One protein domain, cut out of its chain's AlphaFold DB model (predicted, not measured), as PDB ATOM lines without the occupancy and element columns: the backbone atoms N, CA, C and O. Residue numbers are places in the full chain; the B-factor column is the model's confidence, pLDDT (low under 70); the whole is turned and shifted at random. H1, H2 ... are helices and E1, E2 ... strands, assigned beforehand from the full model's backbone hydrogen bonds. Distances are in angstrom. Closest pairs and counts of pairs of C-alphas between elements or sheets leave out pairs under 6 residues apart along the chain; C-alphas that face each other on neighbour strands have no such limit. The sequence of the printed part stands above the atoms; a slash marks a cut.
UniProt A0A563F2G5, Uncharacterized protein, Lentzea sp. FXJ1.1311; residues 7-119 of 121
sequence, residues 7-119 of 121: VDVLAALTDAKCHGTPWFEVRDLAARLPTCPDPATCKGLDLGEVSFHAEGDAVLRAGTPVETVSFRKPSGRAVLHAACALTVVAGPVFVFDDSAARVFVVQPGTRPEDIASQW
ATOM      1  N   VAL A   7     -25.483  36.388  28.367       96.00
ATOM      2  CA  VAL A   7     -24.066  36.631  28.682       96.00
ATOM      3  C   VAL A   7     -23.712  38.121  28.684       96.00
ATOM      4  O   VAL A   7     -22.997  38.568  29.580       96.00
ATOM      5  N   ASP A   8     -24.265  38.899  27.752       96.50
ATOM      6  CA  ASP A   8     -24.003  40.335  27.629       96.50
ATOM      7  C   ASP A   8     -24.675  41.115  28.765       96.50
ATOM      8  O   ASP A   8     -24.078  42.017  29.351       96.50
ATOM      9  N   VAL A   9     -25.900  40.721  29.132       96.88
ATOM     10  CA  VAL A   9     -26.625  41.282  30.281       96.88
ATOM     11  C   VAL A   9     -25.855  41.020  31.578       96.88
ATOM     12  O   VAL A   9     -25.643  41.941  32.366       96.88
ATOM     13  N   LEU A  10     -25.385  39.789  31.806       95.88
ATOM     14  CA  LEU A  10     -24.593  39.450  32.995       95.88
ATOM     15  C   LEU A  10     -23.282  40.230  33.062       95.88
ATOM     16  O   LEU A  10     -22.921  40.713  34.141       95.88
ATOM     17  N   ALA A  11     -22.584  40.355  31.932       95.81
ATOM     18  CA  ALA A  11     -21.351  41.125  31.842       95.81
ATOM     19  C   ALA A  11     -21.603  42.599  32.186       95.81
ATOM     20  O   ALA A  11     -20.964  43.123  33.096       95.81
ATOM     21  N   ALA A  12     -22.605  43.229  31.562       96.94
ATOM     22  CA  ALA A  12     -22.944  44.632  31.795       96.94
ATOM     23  C   ALA A  12     -23.269  44.925  33.270       96.94
ATOM     24  O   ALA A  12     -22.768  45.895  33.842       96.94
ATOM     25  N   LEU A  13     -24.067  44.068  33.918       96.19
ATOM     26  CA  LEU A  13     -24.401  44.237  35.334       96.19
ATOM     27  C   LEU A  13     -23.180  44.024  36.246       96.19
ATOM     28  O   LEU A  13     -22.977  44.773  37.204       96.19
ATOM     29  N   THR A  14     -22.344  43.030  35.946       93.88
ATOM     30  CA  THR A  14     -21.130  42.747  36.730       93.88
ATOM     31  C   THR A  14     -20.110  43.883  36.608       93.88
ATOM     32  O   THR A  14     -19.517  44.305  37.608       93.88
ATOM     33  N   ASP A  15     -19.937  44.437  35.409       94.44
ATOM     34  CA  ASP A  15     -19.042  45.566  35.146       94.44
ATOM     35  C   ASP A  15     -19.510  46.840  35.848       94.44
ATOM     36  O   ASP A  15     -18.690  47.557  36.433       94.44
ATOM     37  N   ALA A  16     -20.828  47.046  35.918       94.62
ATOM     38  CA  ALA A  16     -21.459  48.097  36.713       94.62
ATOM     39  C   ALA A  16     -21.299  47.913  38.231       94.62
ATOM     40  O   ALA A  16     -21.756  48.758  38.999       94.62
ATOM     41  N   LYS A  17     -20.644  46.832  38.679       93.25
ATOM     42  CA  LYS A  17     -20.483  46.441  40.090       93.25
ATOM     43  C   LYS A  17     -21.814  46.162  40.789       93.25
ATOM     44  O   LYS A  17     -21.895  46.222  42.022       93.25
ATOM     45  N   CYS A  18     -22.841  45.833  40.009       94.44
ATOM     46  CA  CYS A  18     -24.088  45.320  40.537       94.44
ATOM     47  C   CYS A  18     -23.902  43.886  41.026       94.44
ATOM     48  O   CYS A  18     -23.095  43.109  40.509       94.44
ATOM     49  N   HIS A  19     -24.673  43.542  42.041       93.00
ATOM     50  CA  HIS A  19     -24.734  42.206  42.609       93.00
ATOM     51  C   HIS A  19     -26.180  41.916  43.009       93.00
ATOM     52  O   HIS A  19     -27.015  42.821  43.045       93.00
ATOM     53  N   GLY A  20     -26.489  40.657  43.281       92.25
ATOM     54  CA  GLY A  20     -27.839  40.246  43.644       92.25
ATOM     55  C   GLY A  20     -27.970  38.733  43.726       92.25
ATOM     56  O   GLY A  20     -27.014  37.989  43.508       92.25
ATOM     57  N   THR A  21     -29.170  38.274  44.049       91.62
ATOM     58  CA  THR A  21     -29.508  36.852  44.090       91.62
ATOM     59  C   THR A  21     -30.132  36.453  42.754       91.62
ATOM     60  O   THR A  21     -31.245  36.892  42.462       91.62
ATOM     61  N   PRO A  22     -29.463  35.635  41.921       91.38
ATOM     62  CA  PRO A  22     -30.041  35.195  40.659       91.38
ATOM     63  C   PRO A  22     -31.201  34.222  40.912       91.38
ATOM     64  O   PRO A  22     -31.010  33.144  41.468       91.38
ATOM     65  N   TRP A  23     -32.397  34.587  40.462       91.25
ATOM     66  CA  TRP A  23     -33.597  33.743  40.404       91.25
ATOM     67  C   TRP A  23     -33.749  33.115  39.013       91.25
ATOM     68  O   TRP A  23     -34.809  33.142  38.391       91.25
ATOM     69  N   PHE A  24     -32.638  32.591  38.499       88.31
ATOM     70  CA  PHE A  24     -32.559  31.912  37.213       88.31
ATOM     71  C   PHE A  24     -31.336  30.992  37.153       88.31
ATOM     72  O   PHE A  24     -30.315  31.204  37.815       88.31
ATOM     73  N   GLU A  25     -31.401  29.995  36.278       86.62
ATOM     74  CA  GLU A  25     -30.283  29.112  35.970       86.62
ATOM     75  C   GLU A  25     -29.868  29.247  34.507       86.62
ATOM     76  O   GLU A  25     -30.698  29.108  33.613       86.62
ATOM     77  N   VAL A  26     -28.574  29.487  34.268       89.38
ATOM     78  CA  VAL A  26     -27.968  29.441  32.932       89.38
ATOM     79  C   VAL A  26     -27.168  28.147  32.821       89.38
ATOM     80  O   VAL A  26     -26.249  27.925  33.610       89.38
ATOM     81  N   ARG A  27     -27.543  27.250  31.901       87.50
ATOM     82  CA  ARG A  27     -27.010  25.869  31.879       87.50
ATOM     83  C   ARG A  27     -25.568  25.740  31.391       87.50
ATOM     84  O   ARG A  27     -24.870  24.821  31.802       87.50
ATOM     85  N   ASP A  28     -25.144  26.611  30.493       88.44
ATOM     86  CA  ASP A  28     -23.861  26.571  29.777       88.44
ATOM     87  C   ASP A  28     -22.927  27.721  30.180       88.44
ATOM     88  O   ASP A  28     -21.903  27.955  29.540       88.44
ATOM     89  N   LEU A  29     -23.264  28.425  31.262       84.44
ATOM     90  CA  LEU A  29     -22.506  29.561  31.758       84.44
ATOM     91  C   LEU A  29     -22.291  29.434  33.267       84.44
ATOM     92  O   LEU A  29     -23.231  29.472  34.059       84.44
ATOM     93  N   ALA A  30     -21.024  29.317  33.667       79.25
ATOM     94  CA  ALA A  30     -20.640  29.336  35.077       79.25
ATOM     95  C   ALA A  30     -20.706  30.749  35.682       79.25
ATOM     96  O   ALA A  30     -20.820  30.889  36.898       79.25
ATOM     97  N   ALA A  31     -20.632  31.790  34.844       76.19
ATOM     98  CA  ALA A  31     -20.719  33.172  35.289       76.19
ATOM     99  C   ALA A  31     -22.105  33.469  35.876       76.19
ATOM    100  O   ALA A  31     -23.141  33.133  35.298       76.19
ATOM    101  N   ARG A  32     -22.107  34.118  37.038       83.12
ATOM    102  CA  ARG A  32     -23.295  34.555  37.769       83.12
ATOM    103  C   ARG A  32     -23.085  35.990  38.218       83.12
ATOM    104  O   ARG A  32     -21.944  36.421  38.376       83.12
ATOM    105  N   LEU A  33     -24.187  36.694  38.467       85.81
ATOM    106  CA  LEU A  33     -24.112  37.928  39.238       85.81
ATOM    107  C   LEU A  33     -23.422  37.628  40.573       85.81
ATOM    108  O   LEU A  33     -23.764  36.620  41.205       85.81
ATOM    109  N   PRO A  34     -22.464  38.463  41.007       85.69
ATOM    110  CA  PRO A  34     -21.901  38.335  42.338       85.69
ATOM    111  C   PRO A  34     -23.029  38.334  43.373       85.69
ATOM    112  O   PRO A  34     -24.003  39.074  43.232       85.69
ATOM    113  N   THR A  35     -22.911  37.513  44.413       81.75
ATOM    114  CA  THR A  35     -23.832  37.576  45.550       81.75
ATOM    115  C   THR A  35     -23.391  38.675  46.503       81.75
ATOM    116  O   THR A  35     -22.195  38.941  46.655       81.75
ATOM    117  N   CYS A  36     -24.350  39.296  47.185       77.75
ATOM    118  CA  CYS A  36     -24.030  40.213  48.266       77.75
ATOM    119  C   CYS A  36     -23.281  39.460  49.388       77.75
ATOM    120  O   CYS A  36     -23.799  38.447  49.862       77.75
ATOM    121  N   PRO A  37     -22.084  39.906  49.821       70.00
ATOM    122  CA  PRO A  37     -21.339  39.229  50.884       70.00
ATOM    123  C   PRO A  37     -22.016  39.364  52.259       70.00
ATOM    124  O   PRO A  37     -21.886  38.461  53.081       70.00
ATOM    125  N   ASP A  38     -22.754  40.456  52.494       74.12
ATOM    126  CA  ASP A  38     -23.614  40.655  53.667       74.12
ATOM    127  C   ASP A  38     -24.774  41.619  53.326       74.12
ATOM    128  O   ASP A  38     -24.562  42.833  53.240       74.12
ATOM    129  N   PRO A  39     -26.010  41.111  53.151       66.25
ATOM    130  CA  PRO A  39     -27.180  41.935  52.847       66.25
ATOM    131  C   PRO A  39     -27.473  43.022  53.891       66.25
ATOM    132  O   PRO A  39     -28.003  44.072  53.538       66.25
ATOM    133  N   ALA A  40     -27.128  42.803  55.164       68.50
ATOM    134  CA  ALA A  40     -27.426  43.752  56.239       68.50
ATOM    135  C   ALA A  40     -26.477  44.960  56.247       68.50
ATOM    136  O   ALA A  40     -26.846  46.035  56.722       68.50
ATOM    137  N   THR A  41     -25.260  44.800  55.721       70.69
ATOM    138  CA  THR A  41     -24.237  45.859  55.688       70.69
ATOM    139  C   THR A  41     -23.868  46.296  54.274       70.69
ATOM    140  O   THR A  41     -22.960  47.115  54.087       70.69
ATOM    141  N   CYS A  42     -24.591  45.801  53.269       74.31
ATOM    142  CA  CYS A  42     -24.322  46.103  51.881       74.31
ATOM    143  C   CYS A  42     -24.450  47.599  51.579       74.31
ATOM    144  O   CYS A  42     -25.536  48.175  51.580       74.31
ATOM    145  N   LYS A  43     -23.318  48.228  51.252       75.12
ATOM    146  CA  LYS A  43     -23.261  49.605  50.733       75.12
ATOM    147  C   LYS A  43     -23.124  49.664  49.210       75.12
ATOM    148  O   LYS A  43     -22.931  50.752  48.663       75.12
ATOM    149  N   GLY A  44     -23.154  48.514  48.539       82.56
ATOM    150  CA  GLY A  44     -22.949  48.401  47.098       82.56
ATOM    151  C   GLY A  44     -24.225  48.629  46.285       82.56
ATOM    152  O   GLY A  44     -25.167  49.284  46.734       82.56
ATOM    153  N   LEU A  45     -24.222  48.121  45.054       92.19
ATOM    154  CA  LEU A  45     -25.339  48.199  44.113       92.19
ATOM    155  C   LEU A  45     -26.122  46.878  44.129       92.19
ATOM    156  O   LEU A  45     -25.977  46.052  43.229       92.19
ATOM    157  N   ASP A  46     -26.908  46.687  45.190       93.06
ATOM    158  CA  ASP A  46     -27.725  45.486  45.396       93.06
ATOM    159  C   ASP A  46     -29.030  45.539  44.587       93.06
ATOM    160  O   ASP A  46     -29.898  46.388  44.819       93.06
ATOM    161  N   LEU A  47     -29.161  44.621  43.633       94.25
ATOM    162  CA  LEU A  47     -30.346  44.446  42.793       94.25
ATOM    163  C   LEU A  47     -31.412  43.546  43.438       94.25
ATOM    164  O   LEU A  47     -32.465  43.339  42.835       94.25
ATOM    165  N   GLY A  48     -31.178  43.024  44.644       92.44
ATOM    166  CA  GLY A  48     -32.099  42.103  45.302       92.44
ATOM    167  C   GLY A  48     -32.191  40.772  44.552       92.44
ATOM    168  O   GLY A  48     -31.174  40.203  44.154       92.44
ATOM    169  N   GLU A  49     -33.403  40.246  44.370       93.88
ATOM    170  CA  GLU A  49     -33.636  39.058  43.532       93.88
ATOM    171  C   GLU A  49     -33.713  39.485  42.060       93.88
ATOM    172  O   GLU A  49     -34.488  40.379  41.728       93.88
ATOM    173  N   VAL A  50     -32.929  38.855  41.184       95.06
ATOM    174  CA  VAL A  50     -32.840  39.205  39.756       95.06
ATOM    175  C   VAL A  50     -33.377  38.062  38.909       95.06
ATOM    176  O   VAL A  50     -32.905  36.937  39.058       95.06
ATOM    177  N   SER A  51     -34.283  38.346  37.977       94.25
ATOM    178  CA  SER A  51     -34.786  37.366  37.004       94.25
ATOM    179  C   SER A  51     -34.614  37.882  35.581       94.25
ATOM    180  O   SER A  51     -34.819  39.068  35.318       94.25
ATOM    181  N   PHE A  52     -34.267  36.984  34.661       94.62
ATOM    182  CA  PHE A  52     -34.272  37.254  33.225       94.62
ATOM    183  C   PHE A  52     -35.447  36.541  32.578       94.62
ATOM    184  O   PHE A  52     -35.700  35.372  32.871       94.62
ATOM    185  N   HIS A  53     -36.123  37.246  31.682       93.19
ATOM    186  CA  HIS A  53     -37.244  36.733  30.910       93.19
ATOM    187  C   HIS A  53     -36.859  36.725  29.437       93.19
ATOM    188  O   HIS A  53     -36.365  37.725  28.911       93.19
ATOM    189  N   ALA A  54     -37.063  35.577  28.806       91.88
ATOM    190  CA  ALA A  54     -36.811  35.328  27.397       91.88
ATOM    191  C   ALA A  54     -38.063  34.702  26.777       91.88
ATOM    192  O   ALA A  54     -38.796  33.976  27.456       91.88
ATOM    193  N   GLU A  55     -38.306  34.964  25.496       87.25
ATOM    194  CA  GLU A  55     -39.463  34.416  24.794       87.25
ATOM    195  C   GLU A  55     -39.382  32.884  24.718       87.25
ATOM    196  O   GLU A  55     -38.411  32.324  24.214       87.25
ATOM    197  N   GLY A  56     -40.410  32.190  25.219       76.56
ATOM    198  CA  GLY A  56     -40.590  30.744  25.037       76.56
ATOM    199  C   GLY A  56     -39.576  29.826  25.738       76.56
ATOM    200  O   GLY A  56     -39.800  28.615  25.786       76.56
ATOM    201  N   ASP A  57     -38.503  30.366  26.320       71.44
ATOM    202  CA  ASP A  57     -37.435  29.596  26.955       71.44
ATOM    203  C   ASP A  57     -37.655  29.468  28.469       71.44
ATOM    204  O   ASP A  57     -37.407  30.383  29.252       71.44
ATOM    205  N   ALA A  58     -38.041  28.269  28.912       72.00
ATOM    206  CA  ALA A  58     -38.053  27.919  30.339       72.00
ATOM    207  C   ALA A  58     -36.636  27.718  30.919       72.00
ATOM    208  O   ALA A  58     -36.465  27.592  32.130       72.00
ATOM    209  N   VAL A  59     -35.621  27.619  30.055       85.06
ATOM    210  CA  VAL A  59     -34.235  27.320  30.420       85.06
ATOM    211  C   VAL A  59     -33.315  28.287  29.697       85.06
ATOM    212  O   VAL A  59     -33.210  28.242  28.474       85.06
ATOM    213  N   LEU A  60     -32.584  29.097  30.457       91.81
ATOM    214  CA  LEU A  60     -31.663  30.066  29.884       91.81
ATOM    215  C   LEU A  60     -30.331  29.415  29.494       91.81
ATOM    216  O   LEU A  60     -29.775  28.563  30.202       91.81
ATOM    217  N   ARG A  61     -29.797  29.869  28.363       94.19
ATOM    218  CA  ARG A  61     -28.426  29.635  27.904       94.19
ATOM    219  C   ARG A  61     -27.710  30.969  27.734       94.19
ATOM    220  O   ARG A  61     -28.358  32.007  27.636       94.19
ATOM    221  N   ALA A  62     -26.385  30.952  27.650       94.38
ATOM    222  CA  ALA A  62     -25.565  32.148  27.459       94.38
ATOM    223  C   ALA A  62     -26.016  32.978  26.243       94.38
ATOM    224  O   ALA A  62     -26.049  34.204  26.308       94.38
ATOM    225  N   GLY A  63     -26.396  32.296  25.158       94.06
ATOM    226  CA  GLY A  63     -26.886  32.902  23.920       94.06
ATOM    227  C   GLY A  63     -28.401  33.096  23.841       94.06
ATOM    228  O   GLY A  63     -28.894  33.418  22.766       94.06
ATOM    229  N   THR A  64     -29.153  32.871  24.923       95.12
ATOM    230  CA  THR A  64     -30.591  33.168  24.936       95.12
ATOM    231  C   THR A  64     -30.786  34.693  24.902       95.12
ATOM    232  O   THR A  64     -30.172  35.387  25.717       95.12
ATOM    233  N   PRO A  65     -31.605  35.242  23.988       95.75
ATOM    234  CA  PRO A  65     -31.950  36.663  23.991       95.75
ATOM    235  C   PRO A  65     -32.818  37.027  25.203       95.75
ATOM    236  O   PRO A  65     -33.763  36.311  25.526       95.75
ATOM    237  N   VAL A  66     -32.512  38.139  25.870       95.75
ATOM    238  CA  VAL A  66     -33.243  38.631  27.048       95.75
ATOM    239  C   VAL A  66     -34.170  39.771  26.641       95.75
ATOM    240  O   VAL A  66     -33.723  40.781  26.100       95.75
ATOM    241  N   GLU A  67     -35.457  39.630  26.952       94.44
ATOM    242  CA  GLU A  67     -36.474  40.657  26.707       94.44
ATOM    243  C   GLU A  67     -36.630  41.594  27.896       94.44
ATOM    244  O   GLU A  67     -36.763  42.806  27.738       94.44
ATOM    245  N   THR A  68     -36.650  41.029  29.102       94.88
ATOM    246  CA  THR A  68     -36.898  41.781  30.333       94.88
ATOM    247  C   THR A  68     -35.985  41.294  31.445       94.88
ATOM    248  O   THR A  68     -35.792  40.094  31.641       94.88
ATOM    249  N   VAL A  69     -35.463  42.245  32.216       96.56
ATOM    250  CA  VAL A  69     -34.802  41.994  33.497       96.56
ATOM    251  C   VAL A  69     -35.708  42.545  34.587       96.56
ATOM    252  O   VAL A  69     -36.064  43.721  34.553       96.56
ATOM    253  N   SER A  70     -36.099  41.706  35.542       95.81
ATOM    254  CA  SER A  70     -36.950  42.113  36.663       95.81
ATOM    255  C   SER A  70     -36.221  41.969  37.986       95.81
ATOM    256  O   SER A  70     -35.408  41.058  38.162       95.81
ATOM    257  N   PHE A  71     -36.584  42.828  38.934       95.12
ATOM    258  CA  PHE A  71     -35.977  42.870  40.254       95.12
ATOM    259  C   PHE A  71     -37.032  42.744  41.349       95.12
ATOM    260  O   PHE A  71     -38.125  43.302  41.229       95.12
ATOM    261  N   ARG A  72     -36.689  42.085  42.458       94.12
ATOM    262  CA  ARG A  72     -37.487  42.112  43.690       94.12
ATOM    263  C   ARG A  72     -36.650  42.638  44.844       94.12
ATOM    264  O   ARG A  72     -35.581  42.107  45.134       94.12
ATOM    265  N   LYS A  73     -37.189  43.648  45.537       91.75
ATOM    266  CA  LYS A  73     -36.515  44.386  46.619       91.75
ATOM    267  C   LYS A  73     -35.136  44.957  46.210       91.75
ATOM    268  O   LYS A  73     -34.191  44.811  46.984       91.75
ATOM    269  N   PRO A  74     -34.983  45.584  45.028       93.25
ATOM    270  CA  PRO A  74     -33.719  46.219  44.683       93.25
ATOM    271  C   PRO A  74     -33.514  47.518  45.473       93.25
ATOM    272  O   PRO A  74     -34.467  48.148  45.937       93.25
ATOM    273  N   SER A  75     -32.271  47.987  45.540       91.62
ATOM    274  CA  SER A  75     -31.989  49.395  45.825       91.62
ATOM    275  C   SER A  75     -32.277  50.251  44.585       91.62
ATOM    276  O   SER A  75     -31.779  49.938  43.505       91.62
ATOM    277  N   GLY A  76     -32.987  51.378  44.732       93.00
ATOM    278  CA  GLY A  76     -33.242  52.316  43.624       93.00
ATOM    279  C   GLY A  76     -31.957  52.775  42.922       93.00
ATOM    280  O   GLY A  76     -31.863  52.743  41.695       93.00
ATOM    281  N   ARG A  77     -30.896  53.053  43.694       93.94
ATOM    282  CA  ARG A  77     -29.562  53.371  43.160       93.94
ATOM    283  C   ARG A  77     -28.973  52.223  42.333       93.94
ATOM    284  O   ARG A  77     -28.338  52.473  41.316       93.94
ATOM    285  N   ALA A  78     -29.162  50.972  42.750       94.88
ATOM    286  CA  ALA A  78     -28.674  49.824  41.987       94.88
ATOM    287  C   ALA A  78     -29.400  49.690  40.645       94.88
ATOM    288  O   ALA A  78     -28.741  49.487  39.628       94.88
ATOM    289  N   VAL A  79     -30.725  49.883  40.629       96.56
ATOM    290  CA  VAL A  79     -31.522  49.872  39.392       96.56
ATOM    291  C   VAL A  79     -31.077  50.983  38.446       96.56
ATOM    292  O   VAL A  79     -30.913  50.723  37.258       96.56
ATOM    293  N   LEU A  80     -30.804  52.186  38.957       97.19
ATOM    294  CA  LEU A  80     -30.284  53.288  38.148       97.19
ATOM    295  C   LEU A  80     -28.961  52.921  37.452       97.19
ATOM    296  O   LEU A  80     -28.813  53.106  36.242       97.19
ATOM    297  N   HIS A  81     -28.004  52.377  38.207       97.56
ATOM    298  CA  HIS A  81     -26.712  51.957  37.659       97.56
ATOM    299  C   HIS A  81     -26.859  50.807  36.653       97.56
ATOM    300  O   HIS A  81     -26.258  50.858  35.580       97.56
ATOM    301  N   ALA A  82     -27.689  49.810  36.968       97.69
ATOM    302  CA  ALA A  82     -27.991  48.705  36.067       97.69
ATOM    303  C   ALA A  82     -28.627  49.199  34.763       97.69
ATOM    304  O   ALA A  82     -28.182  48.811  33.689       97.69
ATOM    305  N   ALA A  83     -29.612  50.098  34.837       97.88
ATOM    306  CA  ALA A  83     -30.280  50.647  33.663       97.88
ATOM    307  C   ALA A  83     -29.296  51.382  32.743       97.88
ATOM    308  O   ALA A  83     -29.293  51.124  31.543       97.88
ATOM    309  N   CYS A  84     -28.412  52.221  33.300       98.00
ATOM    310  CA  CYS A  84     -27.361  52.890  32.525       98.00
ATOM    311  C   CYS A  84     -26.420  51.879  31.853       98.00
ATOM    312  O   CYS A  84     -26.142  52.000  30.661       98.00
ATOM    313  N   ALA A  85     -25.969  50.855  32.581       97.69
ATOM    314  CA  ALA A  85     -25.056  49.843  32.052       97.69
ATOM    315  C   ALA A  85     -25.688  48.985  30.946       97.69
ATOM    316  O   ALA A  85     -25.054  48.722  29.925       97.69
ATOM    317  N   LEU A  86     -26.956  48.600  31.106       97.62
ATOM    318  CA  LEU A  86     -27.684  47.820  30.107       97.62
ATOM    319  C   LEU A  86     -27.831  48.567  28.780       97.62
ATOM    320  O   LEU A  86     -27.902  47.920  27.735       97.62
ATOM    321  N   THR A  87     -27.797  49.906  28.782       97.25
ATOM    322  CA  THR A  87     -27.890  50.657  27.524       97.25
ATOM    323  C   THR A  87     -26.747  50.394  26.546       97.25
ATOM    324  O   THR A  87     -26.917  50.569  25.339       97.25
ATOM    325  N   VAL A  88     -25.602  49.917  27.044       95.62
ATOM    326  CA  VAL A  88     -24.431  49.564  26.228       95.62
ATOM    327  C   VAL A  88     -24.714  48.361  25.329       95.62
ATOM    328  O   VAL A  88     -24.235  48.315  24.199       95.62
ATOM    329  N   VAL A  89     -25.507  47.401  25.814       96.12
ATOM    330  CA  VAL A  89     -25.788  46.135  25.113       96.12
ATOM    331  C   VAL A  89     -27.188  46.097  24.500       96.12
ATOM    332  O   VAL A  89     -27.402  45.408  23.506       96.12
ATOM    333  N   ALA A  90     -28.137  46.856  25.053       95.81
ATOM    334  CA  ALA A  90     -29.547  46.835  24.660       95.81
ATOM    335  C   ALA A  90     -30.013  48.099  23.912       95.81
ATOM    336  O   ALA A  90     -31.098  48.101  23.333       95.81
ATOM    337  N   GLY A  91     -29.211  49.172  23.884       95.50
ATOM    338  CA  GLY A  91     -29.652  50.477  23.388       95.50
ATOM    339  C   GLY A  91     -30.511  51.206  24.433       95.50
ATOM    340  O   GLY A  91     -30.276  51.047  25.622       95.50
ATOM    341  N   PRO A  92     -31.488  52.044  24.050       96.44
ATOM    342  CA  PRO A  92     -32.365  52.689  25.029       96.44
ATOM    343  C   PRO A  92     -33.121  51.672  25.901       96.44
ATOM    344  O   PRO A  92     -33.710  50.726  25.378       96.44
ATOM    345  N   VAL A  93     -33.136  51.891  27.218       97.00
ATOM    346  CA  VAL A  93     -33.796  51.013  28.199       97.00
ATOM    347  C   VAL A  93     -34.990  51.727  28.824       97.00
ATOM    348  O   VAL A  93     -34.895  52.884  29.236       97.00
ATOM    349  N   PHE A  94     -36.106  51.009  28.932       96.25
ATOM    350  CA  PHE A  94     -37.300  51.441  29.650       96.25
ATOM    351  C   PHE A  94     -37.318  50.784  31.027       96.25
ATOM    352  O   PHE A  94     -37.265  49.559  31.130       96.25
ATOM    353  N   VAL A  95     -37.391  51.593  32.079       96.94
ATOM    354  CA  VAL A  95     -37.512  51.122  33.459       96.94
ATOM    355  C   VAL A  95     -38.917  51.413  33.943       96.94
ATOM    356  O   VAL A  95     -39.358  52.560  33.902       96.94
ATOM    357  N   PHE A  96     -39.602  50.374  34.398       94.81
ATOM    358  CA  PHE A  96     -40.945  50.458  34.954       94.81
ATOM    359  C   PHE A  96     -40.883  50.346  36.478       94.81
ATOM    360  O   PHE A  96     -40.018  49.648  37.011       94.81
ATOM    361  N   ASP A  97     -41.798  51.023  37.173       91.00
ATOM    362  CA  ASP A  97     -42.057  50.720  38.581       91.00
ATOM    363  C   ASP A  97     -42.780  49.372  38.734       91.00
ATOM    364  O   ASP A  97     -43.166  48.725  37.759       91.00
ATOM    365  N   ASP A  98     -42.985  48.941  39.979       85.69
ATOM    366  CA  ASP A  98     -43.685  47.695  40.307       85.69
ATOM    367  C   ASP A  98     -45.141  47.670  39.812       85.69
ATOM    368  O   ASP A  98     -45.677  46.599  39.525       85.69
ATOM    369  N   SER A  99     -45.767  48.843  39.677       87.19
ATOM    370  CA  SER A  99     -47.121  49.002  39.140       87.19
ATOM    371  C   SER A  99     -47.188  49.144  37.612       87.19
ATOM    372  O   SER A  99     -48.283  49.121  37.047       87.19
ATOM    373  N   ALA A 100     -46.039  49.309  36.946       84.56
ATOM    374  CA  ALA A 100     -45.907  49.722  35.546       84.56
ATOM    375  C   ALA A 100     -46.663  51.020  35.177       84.56
ATOM    376  O   ALA A 100     -46.889  51.300  33.997       84.56
ATOM    377  N   ALA A 101     -47.044  51.838  36.162       87.56
ATOM    378  CA  ALA A 101     -47.715  53.117  35.945       87.56
ATOM    379  C   ALA A 101     -46.731  54.238  35.590       87.56
ATOM    380  O   ALA A 101     -47.134  55.263  35.032       87.56
ATOM    381  N   ARG A 102     -45.447  54.070  35.923       88.81
ATOM    382  CA  ARG A 102     -44.386  55.028  35.602       88.81
ATOM    383  C   ARG A 102     -43.309  54.360  34.772       88.81
ATOM    384  O   ARG A 102     -42.880  53.252  35.073       88.81
ATOM    385  N   VAL A 103     -42.840  55.088  33.764       94.62
ATOM    386  CA  VAL A 103     -41.708  54.688  32.936       94.62
ATOM    387  C   VAL A 103     -40.622  55.753  32.997       94.62
ATOM    388  O   VAL A 103     -40.897  56.945  32.847       94.62
ATOM    389  N   PHE A 104     -39.387  55.321  33.217       96.69
ATOM    390  CA  PHE A 104     -38.191  56.140  33.079       96.69
ATOM    391  C   PHE A 104     -37.368  55.600  31.911       96.69
ATOM    392  O   PHE A 104     -37.149  54.394  31.812       96.69
ATOM    393  N   VAL A 105     -36.919  56.476  31.013       96.88
ATOM    394  CA  VAL A 105     -36.139  56.073  29.837       96.88
ATOM    395  C   VAL A 105     -34.683  56.451  30.045       96.88
ATOM    396  O   VAL A 105     -34.374  57.618  30.281       96.88
ATOM    397  N   VAL A 106     -33.786  55.476  29.920       97.56
ATOM    398  CA  VAL A 106     -32.338  55.690  29.979       97.56
ATOM    399  C   VAL A 106     -31.762  55.545  28.576       97.56
ATOM    400  O   VAL A 106     -32.015  54.553  27.890       97.56
ATOM    401  N   GLN A 107     -31.019  56.556  28.131       97.25
ATOM    402  CA  GLN A 107     -30.419  56.587  26.799       97.25
ATOM    403  C   GLN A 107     -28.978  56.055  26.835       97.25
ATOM    404  O   GLN A 107     -28.302  56.181  27.861       97.25
ATOM    405  N   PRO A 108     -28.468  55.498  25.721       96.88
ATOM    406  CA  PRO A 108     -27.057  55.152  25.607       96.88
ATOM    407  C   PRO A 108     -26.145  56.340  25.926       96.88
ATOM    408  O   PRO A 108     -26.356  57.450  25.437       96.88
ATOM    409  N   GLY A 109     -25.120  56.099  26.744       95.56
ATOM    410  CA  GLY A 109     -24.159  57.122  27.170       95.56
ATOM    411  C   GLY A 109     -24.602  57.966  28.371       95.56
ATOM    412  O   GLY A 109     -23.812  58.775  28.855       95.56
ATOM    413  N   THR A 110     -25.820  57.774  28.889       96.75
ATOM    414  CA  THR A 110     -26.250  58.392  30.149       96.75
ATOM    415  C   THR A 110     -25.467  57.811  31.325       96.75
ATOM    416  O   THR A 110     -25.394  56.592  31.490       96.75
ATOM    417  N   ARG A 111     -24.905  58.683  32.172       96.69
ATOM    418  CA  ARG A 111     -24.244  58.268  33.413       96.69
ATOM    419  C   ARG A 111     -25.202  58.394  34.601       96.69
ATOM    420  O   ARG A 111     -26.004  59.331  34.620       96.69
ATOM    421  N   PRO A 112     -25.109  57.512  35.613       96.38
ATOM    422  CA  PRO A 112     -25.976  57.567  36.790       96.38
ATOM    423  C   PRO A 112     -25.991  58.937  37.474       96.38
ATOM    424  O   PRO A 112     -27.057  59.430  37.837       96.38
ATOM    425  N   GLU A 113     -24.835  59.591  37.608       96.38
ATOM    426  CA  GLU A 113     -24.713  60.903  38.246       96.38
ATOM    427  C   GLU A 113     -25.463  62.024  37.511       96.38
ATOM    428  O   GLU A 113     -25.910  62.973  38.154       96.38
ATOM    429  N   ASP A 114     -25.645  61.903  36.194       96.62
ATOM    430  CA  ASP A 114     -26.288  62.935  35.373       96.62
ATOM    431  C   ASP A 114     -27.816  62.938  35.555       96.62
ATOM    432  O   ASP A 114     -28.472  63.966  35.374       96.62
ATOM    433  N   ILE A 115     -28.392  61.791  35.928       96.31
ATOM    434  CA  ILE A 115     -29.846  61.600  36.051       96.31
ATOM    435  C   ILE A 115     -30.305  61.232  37.466       96.31
ATOM    436  O   ILE A 115     -31.507  61.135  37.702       96.31
ATOM    437  N   ALA A 116     -29.390  61.093  38.430       95.19
ATOM    438  CA  ALA A 116     -29.717  60.727  39.809       95.19
ATOM    439  C   ALA A 116     -30.738  61.669  40.472       95.19
ATOM    440  O   ALA A 116     -31.580  61.213  41.236       95.19
ATOM    441  N   SER A 117     -30.704  62.970  40.166       95.06
ATOM    442  CA  SER A 117     -31.666  63.948  40.704       95.06
ATOM    443  C   SER A 117     -33.069  63.840  40.097       95.06
ATOM    444  O   SER A 117     -34.021  64.377  40.659       95.06
ATOM    445  N   GLN A 118     -33.193  63.169  38.952       93.69
ATOM    446  CA  GLN A 118     -34.447  62.944  38.230       93.69
ATOM    447  C   GLN A 118     -35.000  61.536  38.481       93.69
ATOM    448  O   GLN A 118     -36.133  61.238  38.103       93.69
ATOM    449  N   TRP A 119     -34.192  60.666  39.089       94.19
ATOM    450  CA  TRP A 119     -34.516  59.272  39.319       94.19
ATOM    451  C   TRP A 119     -35.615  59.137  40.389       94.19
ATOM    452  O   TRP A 119     -35.446  59.637  41.503       94.19
TER     453      TRP A 119
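This is residues 7 to 119 of the 121 residues of an uncharacterized protein of Lentzea sp. FXJ1.1311 (UniProt A0A563F2G5). One helix, H2, makes the core, with a strongly twisted sheet of E1, E2 and E3 on one side of it and the small hairpin E4 and E5 on another. H1 packs on H2 and the larger sheet, while short H3 lies on the side of H2 away from that sheet. The printed part has 113 residues with three named helices and five named strands, in the order H1 E1 E2 E3 H2 E4 E5 H3; the larger sheet has the order E1 E2 E3 and is mixed, the smaller is antiparallel. The class is mixed, helices and strands, with under half of the residues, 55 of 113, in named elements. The whole is compact, with a radius of gyration of the C-alphas of 13.6 A and spans of 39 by 32 by 27 A.

H1, residues 7 to 15, begins at C-alpha 7 (-24.066, 36.631, 28.682) and measures 12.1 A. E1, residues 18 to 22, measures 11.7 A. E2, residues 45 to 53, measures 21.2 A and bends by 70 degrees at residue 48. E3, residues 68 to 72, measures 13.4 A. H2, residues 76 to 90, begins at C-alpha 76 (-33.242, 52.316, 43.624) and measures 20.1 A. E4, residues 93 to 96, and E5, residues 103 to 106, measure 9.9 A each. H3, residues 112 to 115, measures 5.6 A and ends at C-alpha 115 (-29.846, 61.600, 36.051).

E1 and E2 are parallel at 50 degrees, with N 21 and O 48 2.8 A apart, within hydrogen-bond range. E2 and E3 form an antiparallel hairpin, with N 51 and O 70 at 2.9 A. H2 is on this sheet at a height of 5.8 A; its closest C-alphas to E2 are Ala 78 and Leu 45, 4.3 A. H1 is on the sheet at a height of 9.4 A. H1 and H2 touch, closest at the C-alphas of Ala 12 and Ala 85, 5.6 A, at a steep tilt of 45 degrees, opposite ways. E4 and E5 form an antiparallel hairpin, with N 95 and O 104 at 2.8 A. The closest C-alphas of H2 and E5 are Cys 84 and Val 106, 6.3 A. E3 and E4 are near each other, with 6 pairs of C-alphas within 10 A. H2, with residues 80 to 84 alone, only just touches H3, with 3 pairs of C-alphas within 8 A; the closest are His 81 and Pro 112, 5.7 A. H1 and H3 are apart. Every O i to N i+4 pair is within hydrogen-bond range in H1, 9 of 11 in H2, and H3 is too short for such a pair.

The two C-alphas farthest apart, Asp 28 and Ser 117, are 39.7 A apart. The printed part has no cut. The links E1 to E2, 22 residues, and E2 to E3, 14 residues, are long. The mean pLDDT of the printed part is 91.1, and residues 39 to 40 are under 70.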